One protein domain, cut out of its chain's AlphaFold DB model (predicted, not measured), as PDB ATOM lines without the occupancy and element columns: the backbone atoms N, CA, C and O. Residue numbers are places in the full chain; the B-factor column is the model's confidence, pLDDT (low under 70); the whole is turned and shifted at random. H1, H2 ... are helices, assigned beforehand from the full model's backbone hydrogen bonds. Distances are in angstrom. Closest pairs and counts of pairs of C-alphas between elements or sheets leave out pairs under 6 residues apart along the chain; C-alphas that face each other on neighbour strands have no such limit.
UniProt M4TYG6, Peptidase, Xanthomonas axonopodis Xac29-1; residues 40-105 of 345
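AT A GLANCE: This is residues 40 to 105 of the 345 residues of the protein "Peptidase" of Xanthomonas axonopodis Xac29-1 (UniProt M4TYG6). The chain runs in a loose zigzag: H2 goes one way, H3, the longest helix, comes back beside it, and the unnamed residues 94 to 105 turn again and run back past H3 on the side away from H2. From this body residues 40 to 63, which take in H1 and residues 58 to 63 of H2, stick out as a long arm. The printed part has 66 residues with three named helices, H1, H2 and H3 in that order, and no named strand; the class is all helix. It is only just extended, close to loose, with a radius of gyration of the C-alphas of 16.6 A, and it spans 51 by 25 by 19 A, the arm adding much of the length.

HOW THE PARTS SIT: H3, residues 78 to 93, is close to but not clearly touching H2, residues 58 to 68. Their closest C-alphas are those of Trp 68 and Asn 83, 5.9 A apart. The two helices run opposite ways at a tilt of 36 degrees, only just steep. H1, residues 40 to 54, is apart from both H2 and H3. In H1, H2 and H3 every backbone O i to N i+4 pair is within hydrogen-bond range.

IN THESE COORDINATES: H3 measures 23.2 A from C-alpha 78 at (83.770, 137.826, 150.566) to C-alpha 93 at (79.519, 148.224, 130.321). H2 measures 15.4 A between its first and last C-alphas. H1 begins with C-alpha 40 at (90.173, 144.563, 100.612) and measures 21.1 A.

THE WHOLE: The C-alphas of Ala 40 and Val 105 are the two farthest apart, at 51.7 A. Without residues 40 to 63, which stand free, the body spans 29 by 28 by 10 A. The link from H1 to H2 is tight, with 3 residues, and that from H2 to H3 is short, with 9. The printed part has no cut. The mean pLDDT of the printed part is 95.0, and no printed residue is under 70.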
ATOM      1  N   ALA A  40      91.026 143.628  99.882       92.44
ATOM      2  CA  ALA A  40      90.173 144.563 100.612       92.44
ATOM      3  C   ALA A  40      89.759 143.977 101.968       92.44
ATOM      4  O   ALA A  40      89.871 144.648 102.996       92.44
ATOM      5  N   ALA A  41      89.374 142.700 101.994       93.69
ATOM      6  CA  ALA A  41      89.080 141.971 103.220       93.69
ATOM      7  C   ALA A  41      90.321 141.885 104.133       93.69
ATOM      8  O   ALA A  41      90.218 142.111 105.337       93.69
ATOM      9  N   ALA A  42      91.512 141.652 103.569       94.25
ATOM     10  CA  ALA A  42      92.771 141.635 104.315       94.25
ATOM     11  C   ALA A  42      93.131 143.012 104.908       94.25
ATOM     12  O   ALA A  42      93.664 143.099 106.015       94.25
ATOM     13  N   GLN A  43      92.837 144.105 104.195       93.50
ATOM     14  CA  GLN A  43      93.002 145.462 104.721       93.50
ATOM     15  C   GLN A  43      91.998 145.758 105.847       93.50
ATOM     16  O   GLN A  43      92.390 146.306 106.878       93.50
ATOM     17  N   ALA A  44      90.732 145.365 105.682       94.81
ATOM     18  CA  ALA A  44      89.696 145.535 106.697       94.81
ATOM     19  C   ALA A  44      89.999 144.740 107.979       94.81
ATOM     20  O   ALA A  44      89.845 145.280 109.075       94.81
ATOM     21  N   GLN A  45      90.495 143.505 107.843       95.38
ATOM     22  CA  GLN A  45      90.917 142.659 108.960       95.38
ATOM     23  C   GLN A  45      92.080 143.288 109.736       95.38
ATOM     24  O   GLN A  45      91.971 143.470 110.944       95.38
ATOM     25  N   ARG A  46      93.144 143.740 109.057       94.19
ATOM     26  CA  ARG A  46      94.257 144.441 109.726       94.19
ATOM     27  C   ARG A  46      93.835 145.746 110.398       94.19
ATOM     28  O   ARG A  46      94.345 146.086 111.458       94.19
ATOM     29  N   ALA A  47      92.893 146.481 109.807       95.94
ATOM     30  CA  ALA A  47      92.331 147.675 110.436       95.94
ATOM     31  C   ALA A  47      91.463 147.340 111.665       95.94
ATOM     32  O   ALA A  47      91.351 148.163 112.569       95.94
ATOM     33  N   LEU A  48      90.844 146.156 111.716       96.81
ATOM     34  CA  LEU A  48      90.144 145.657 112.900       96.81
ATOM     35  C   LEU A  48      91.130 145.226 113.993       96.81
ATOM     36  O   LEU A  48      90.956 145.645 115.132       96.81
ATOM     37  N   GLU A  49      92.169 144.469 113.638       96.25
ATOM     38  CA  GLU A  49      93.255 144.049 114.536       96.25
ATOM     39  C   GLU A  49      93.952 145.265 115.163       96.25
ATOM     40  O   GLU A  49      93.987 145.384 116.380       96.25
ATOM     41  N   ALA A  50      94.366 146.251 114.359       97.25
ATOM     42  CA  ALA A  50      95.008 147.465 114.868       97.25
ATOM     43  C   ALA A  50      94.113 148.287 115.821       97.25
ATOM     44  O   ALA A  50      94.612 148.883 116.773       97.25
ATOM     45  N   ARG A  51      92.787 148.314 115.601       97.31
ATOM     46  CA  ARG A  51      91.834 148.941 116.542       97.31
ATOM     47  C   ARG A  51      91.649 148.125 117.819       97.31
ATOM     48  O   ARG A  51      91.415 148.710 118.870       97.31
ATOM     49  N   PHE A  52      91.697 146.798 117.725       96.38
ATOM     50  CA  PHE A  52      91.633 145.917 118.887       96.38
ATOM     51  C   PHE A  52      92.886 146.081 119.751       96.38
ATOM     52  O   PHE A  52      92.755 146.312 120.949       96.38
ATOM     53  N   ASP A  53      94.068 146.067 119.133       96.50
ATOM     54  CA  ASP A  53      95.361 146.234 119.800       96.50
ATOM     55  C   ASP A  53      95.505 147.621 120.445       96.50
ATOM     56  O   ASP A  53      95.958 147.715 121.585       96.50
ATOM     57  N   ASP A  54      95.046 148.700 119.793       95.94
ATOM     58  CA  ASP A  54      94.969 150.018 120.444       95.94
ATOM     59  C   ASP A  54      93.993 150.018 121.637       95.94
ATOM     60  O   ASP A  54      94.187 150.763 122.593       95.94
ATOM     61  N   GLY A  55      92.991 149.140 121.669       93.56
ATOM     62  CA  GLY A  55      92.140 148.944 122.845       93.56
ATOM     63  C   GLY A  55      92.865 148.360 124.070       93.56
ATOM     64  O   GLY A  55      92.363 148.490 125.185       93.56
ATOM     65  N   LEU A  56      94.041 147.739 123.907       94.62
ATOM     66  CA  LEU A  56      94.747 147.030 124.980       94.62
ATOM     67  C   LEU A  56      95.687 147.976 125.747       94.62
ATOM     68  O   LEU A  56      96.802 148.266 125.310       94.62
ATOM     69  N   LYS A  57      95.273 148.455 126.928       95.25
ATOM     70  CA  LYS A  57      96.079 149.376 127.752       95.25
ATOM     71  C   LYS A  57      96.688 148.668 128.974       95.25
ATOM     72  O   LYS A  57      95.961 148.150 129.816       95.25
ATOM     73  N   ASP A  58      98.020 148.698 129.136       95.94
ATOM     74  CA  ASP A  58      98.729 148.095 130.296       95.94
ATOM     75  C   ASP A  58      98.172 148.568 131.650       95.94
ATOM     76  O   ASP A  58      98.029 147.774 132.581       95.94
ATOM     77  N   ALA A  59      97.816 149.853 131.737       96.19
ATOM     78  CA  ALA A  59      97.263 150.463 132.941       96.19
ATOM     79  C   ALA A  59      95.980 149.763 133.427       96.19
ATOM     80  O   ALA A  59      95.803 149.607 134.636       96.19
ATOM     81  N   ASP A  60      95.138 149.289 132.505       93.94
ATOM     82  CA  ASP A  60      93.894 148.592 132.827       93.94
ATOM     83  C   ASP A  60      94.190 147.213 133.421       93.94
ATOM     84  O   ASP A  60      93.786 146.929 134.549       93.94
ATOM     85  N   TYR A  61      94.997 146.394 132.736       93.88
ATOM     86  CA  TYR A  61      95.413 145.075 133.231       93.88
ATOM     87  C   TYR A  61      96.123 145.154 134.585       93.88
ATOM     88  O   TYR A  61      95.840 144.363 135.488       93.88
ATOM     89  N   ARG A  62      97.019 146.131 134.755       96.25
ATOM     90  CA  ARG A  62      97.735 146.388 136.010       96.25
ATOM     91  C   ARG A  62      96.782 146.822 137.125       96.25
ATOM     92  O   ARG A  62      96.944 146.383 138.264       96.25
ATOM     93  N   GLY A  63      95.787 147.649 136.802       96.06
ATOM     94  CA  GLY A  63      94.727 148.069 137.714       96.06
ATOM     95  C   GLY A  63      93.847 146.902 138.163       96.06
ATOM     96  O   GLY A  63      93.706 146.675 139.365       96.06
ATOM     97  N   TRP A  64      93.317 146.121 137.217       95.38
ATOM     98  CA  TRP A  64      92.465 144.958 137.492       95.38
ATOM     99  C   TRP A  64      93.203 143.884 138.285       95.38
ATOM    100  O   TRP A  64      92.664 143.385 139.269       95.38
ATOM    101  N   LEU A  65      94.453 143.570 137.920       95.50
ATOM    102  CA  LEU A  65      95.273 142.613 138.659       95.50
ATOM    103  C   LEU A  65      95.460 143.071 140.110       95.50
ATOM    104  O   LEU A  65      95.153 142.312 141.027       95.50
ATOM    105  N   LYS A  66      95.880 144.327 140.319       93.50
ATOM    106  CA  LYS A  66      96.077 144.904 141.657       93.50
ATOM    107  C   LYS A  66      94.789 144.906 142.485       93.50
ATOM    108  O   LYS A  66      94.853 144.650 143.682       93.50
ATOM    109  N   GLN A  67      93.639 145.191 141.872       93.31
ATOM    110  CA  GLN A  67      92.338 145.159 142.542       93.31
ATOM    111  C   GLN A  67      91.947 143.721 142.910       93.31
ATOM    112  O   GLN A  67      91.754 143.416 144.087       93.31
ATOM    113  N   TRP A  68      91.882 142.813 141.934       94.75
ATOM    114  CA  TRP A  68      91.372 141.456 142.138       94.75
ATOM    115  C   TRP A  68      92.307 140.558 142.967       94.75
ATOM    116  O   TRP A  68      91.831 139.590 143.570       94.75
ATOM    117  N   SER A  69      93.602 140.887 143.061       93.25
ATOM    118  CA  SER A  69      94.570 140.222 143.948       93.25
ATOM    119  C   SER A  69      94.794 140.925 145.294       93.25
ATOM    120  O   SER A  69      95.666 140.495 146.045       93.25
ATOM    121  N   SER A  70      94.065 142.003 145.613       91.56
ATOM    122  CA  SER A  70      94.355 142.819 146.808       91.56
ATOM    123  C   SER A  70      94.079 142.128 148.148       91.56
ATOM    124  O   SER A  70      94.699 142.508 149.137       91.56
ATOM    125  N   ALA A  71      93.193 141.124 148.178       91.44
ATOM    126  CA  ALA A  71      92.758 140.413 149.383       91.44
ATOM    127  C   ALA A  71      92.354 138.943 149.088       91.44
ATOM    128  O   ALA A  71      92.116 138.590 147.923       91.44
ATOM    129  N   PRO A  72      92.236 138.064 150.110       91.19
ATOM    130  CA  PRO A  72      92.029 136.622 149.928       91.19
ATOM    131  C   PRO A  72      90.772 136.263 149.121       91.19
ATOM    132  O   PRO A  72      89.652 136.638 149.468       91.19
ATOM    133  N   ASN A  73      90.959 135.513 148.032       92.75
ATOM    134  CA  ASN A  73      89.942 135.249 147.009       92.75
ATOM    135  C   ASN A  73      89.600 133.753 146.841       92.75
ATOM    136  O   ASN A  73      89.152 133.329 145.777       92.75
ATOM    137  N   GLN A  74      89.775 132.936 147.886       91.06
ATOM    138  CA  GLN A  74      89.369 131.525 147.869       91.06
ATOM    139  C   GLN A  74      87.862 131.336 147.591       91.06
ATOM    140  O   GLN A  74      87.054 132.267 147.662       91.06
ATOM    141  N   VAL A  75      87.455 130.099 147.288       90.88
ATOM    142  CA  VAL A  75      86.034 129.742 147.137       90.88
ATOM    143  C   VAL A  75      85.278 130.097 148.423       90.88
ATOM    144  O   VAL A  75      85.685 129.708 149.517       90.88
ATOM    145  N   GLY A  76      84.197 130.868 148.282       89.19
ATOM    146  CA  GLY A  76      83.388 131.369 149.398       89.19
ATOM    147  C   GLY A  76      83.925 132.621 150.109       89.19
ATOM    148  O   GLY A  76      83.263 133.105 151.022       89.19
ATOM    149  N   ALA A  77      85.082 133.174 149.720       91.31
ATOM    150  CA  ALA A  77      85.598 134.404 150.329       91.31
ATOM    151  C   ALA A  77      84.757 135.643 149.946       91.31
ATOM    152  O   ALA A  77      84.405 135.786 148.770       91.31
ATOM    153  N   PRO A  78      84.506 136.595 150.871       93.38
ATOM    154  CA  PRO A  78      83.770 137.826 150.566       93.38
ATOM    155  C   PRO A  78      84.383 138.640 149.418       93.38
ATOM    156  O   PRO A  78      83.659 139.086 148.529       93.38
ATOM    157  N   HIS A  79      85.715 138.772 149.377       94.56
ATOM    158  CA  HIS A  79      86.420 139.496 148.312       94.56
ATOM    159  C   HIS A  79      86.234 138.847 146.928       94.56
ATOM    160  O   HIS A  79      86.100 139.543 145.925       94.56
ATOM    161  N   ASN A  80      86.115 137.518 146.862       94.81
ATOM    162  CA  ASN A  80      85.861 136.810 145.607       94.81
ATOM    163  C   ASN A  80      84.475 137.166 145.021       94.81
ATOM    164  O   ASN A  80      84.329 137.349 143.814       94.81
ATOM    165  N   LEU A  81      83.464 137.369 145.878       95.56
ATOM    166  CA  LEU A  81      82.149 137.869 145.453       95.56
ATOM    167  C   LEU A  81      82.194 139.344 145.010       95.56
ATOM    168  O   LEU A  81      81.457 139.723 144.100       95.56
ATOM    169  N   VAL A  82      83.052 140.171 145.618       96.75
ATOM    170  CA  VAL A  82      83.290 141.555 145.163       96.75
ATOM    171  C   VAL A  82      83.896 141.550 143.756       96.75
ATOM    172  O   VAL A  82      83.337 142.190 142.866       96.75
ATOM    173  N   ASN A  83      84.940 140.753 143.516       96.94
ATOM    174  CA  ASN A  83      85.558 140.595 142.194       96.94
ATOM    175  C   ASN A  83      84.560 140.096 141.134       96.94
ATOM    176  O   ASN A  83      84.510 140.631 140.031       96.94
ATOM    177  N   ALA A  84      83.721 139.108 141.469       97.12
ATOM    178  CA  ALA A  84      82.706 138.590 140.549       97.12
ATOM    179  C   ALA A  84      81.654 139.648 140.155       97.12
ATOM    180  O   ALA A  84      81.164 139.647 139.024       97.12
ATOM    181  N   ARG A  85      81.312 140.564 141.072       97.50
ATOM    182  CA  ARG A  85      80.401 141.690 140.807       97.50
ATOM    183  C   ARG A  85      81.069 142.789 139.981       97.50
ATOM    184  O   ARG A  85      80.446 143.274 139.046       97.50
ATOM    185  N   ASP A  86      82.321 143.131 140.277       97.31
ATOM    186  CA  ASP A  86      83.120 144.078 139.485       97.31
ATOM    187  C   ASP A  86      83.262 143.604 138.025       97.31
ATOM    188  O   ASP A  86      82.941 144.349 137.099       97.31
ATOM    189  N   LEU A  87      83.602 142.326 137.813       97.19
ATOM    190  CA  LEU A  87      83.652 141.717 136.481       97.19
ATOM    191  C   LEU A  87      82.282 141.710 135.778       97.19
ATOM    192  O   LEU A  87      82.210 141.997 134.585       97.19
ATOM    193  N   GLN A  88      81.188 141.421 136.496       98.06
ATOM    194  CA  GLN A  88      79.834 141.507 135.932       98.06
ATOM    195  C   GLN A  88      79.506 142.925 135.443       98.06
ATOM    196  O   GLN A  88      78.927 143.060 134.366       98.06
ATOM    197  N   THR A  89      79.843 143.959 136.219       97.88
ATOM    198  CA  THR A  89      79.620 145.358 135.827       97.88
ATOM    199  C   THR A  89      80.405 145.687 134.562       97.88
ATOM    200  O   THR A  89      79.791 146.059 133.569       97.88
ATOM    201  N   ARG A  90      81.717 145.405 134.533       96.06
ATOM    202  CA  ARG A  90      82.564 145.642 133.348       96.06
ATOM    203  C   ARG A  90      82.015 144.970 132.092       96.06
ATOM    204  O   ARG A  90      81.911 145.604 131.052       96.06
ATOM    205  N   LEU A  91      81.608 143.702 132.187       97.69
ATOM    206  CA  LEU A  91      81.027 142.983 131.048       97.69
ATOM    207  C   LEU A  91      79.720 143.628 130.551       97.69
ATOM    208  O   LEU A  91      79.499 143.670 129.343       97.69
ATOM    209  N   ARG A  92      78.880 144.173 131.441       98.19
ATOM    210  CA  ARG A  92      77.679 144.931 131.042       98.19
ATOM    211  C   ARG A  92      78.030 146.260 130.385       98.19
ATOM    212  O   ARG A  92      77.422 146.588 129.371       98.19
ATOM    213  N   ASP A  93      79.024 146.972 130.906       97.00
ATOM    214  CA  ASP A  93      79.519 148.224 130.321       97.00
ATOM    215  C   ASP A  93      80.104 147.990 128.912       97.00
ATOM    216  O   ASP A  93      79.966 148.830 128.027       97.00
ATOM    217  N   TYR A  94      80.678 146.805 128.667       95.38
ATOM    218  CA  TYR A  94      81.122 146.342 127.345       95.38
ATOM    219  C   TYR A  94      79.982 145.807 126.448       95.38
ATOM    220  O   TYR A  94      80.252 145.312 125.354       95.38
ATOM    221  N   GLY A  95      78.719 145.866 126.890       98.12
ATOM    222  CA  GLY A  95      77.537 145.479 126.109       98.12
ATOM    223  C   GLY A  95      77.090 144.013 126.215       98.12
ATOM    224  O   GLY A  95      76.262 143.581 125.414       98.12
ATOM    225  N   TRP A  96      77.596 143.230 127.176       98.31
ATOM    226  CA  TRP A  96      77.238 141.813 127.345       98.31
ATOM    227  C   TRP A  96      76.101 141.610 128.364       98.31
ATOM    228  O   TRP A  96      76.071 142.244 129.421       98.31
ATOM    229  N   ASP A  97      75.214 140.635 128.122       97.81
ATOM    230  CA  ASP A  97      74.253 140.145 129.130       97.81
ATOM    231  C   ASP A  97      74.966 139.275 130.186       97.81
ATOM    232  O   ASP A  97      74.916 138.043 130.171       97.81
ATOM    233  N   ALA A  98      75.692 139.929 131.096       98.12
ATOM    234  CA  ALA A  98      76.429 139.257 132.159       98.12
ATOM    235  C   ALA A  98      75.549 138.966 133.387       98.12
ATOM    236  O   ALA A  98      74.890 139.850 133.951       98.12
ATOM    237  N   ARG A  99      75.594 137.713 133.857       97.00
ATOM    238  CA  ARG A  99      74.814 137.184 134.990       97.00
ATOM    239  C   ARG A  99      75.719 136.377 135.924       97.00
ATOM    240  O   ARG A  99      76.702 135.797 135.481       97.00
ATOM    241  N   ILE A 100      75.403 136.366 137.220       96.19
ATOM    242  CA  ILE A 100      76.090 135.528 138.216       96.19
ATOM    243  C   ILE A 100      75.207 134.307 138.470       96.19
ATOM    244  O   ILE A 100      74.061 134.449 138.887       96.19
ATOM    245  N   GLU A 101      75.756 133.123 138.225       95.31
ATOM    246  CA  GLU A 101      75.134 131.836 138.541       95.31
ATOM    247  C   GLU A 101      75.708 131.303 139.860       95.31
ATOM    248  O   GLU A 101      76.925 131.184 140.015       95.31
ATOM    249  N   THR A 102      74.834 130.974 140.814       92.56
ATOM    250  CA  THR A 102      75.231 130.490 142.145       92.56
ATOM    251  C   THR A 102      75.137 128.970 142.219       92.56
ATOM    252  O   THR A 102      74.081 128.391 141.955       92.56
ATOM    253  N   PHE A 103      76.225 128.334 142.660       90.88
ATOM    254  CA  PHE A 103      76.286 126.896 142.910       90.88
ATOM    255  C   PHE A 103      76.706 126.602 144.349       90.88
ATOM    256  O   PHE A 103      77.703 127.132 144.838       90.88
ATOM    257  N   GLU A 104      75.985 125.699 145.002       91.12
ATOM    258  CA  GLU A 104      76.385 125.115 146.277       91.12
ATOM    259  C   GLU A 104      77.351 123.951 146.010       91.12
ATOM    260  O   GLU A 104      77.045 123.017 145.259       91.12
ATOM    261  N   VAL A 105      78.546 124.028 146.604       89.25
ATOM    262  CA  VAL A 105      79.642 123.068 146.416       89.25
ATOM    263  C   VAL A 105      80.282 122.709 147.755       89.25
ATOM    264  O   VAL A 105      80.392 123.544 148.651       89.25
TER     265      VAL A 105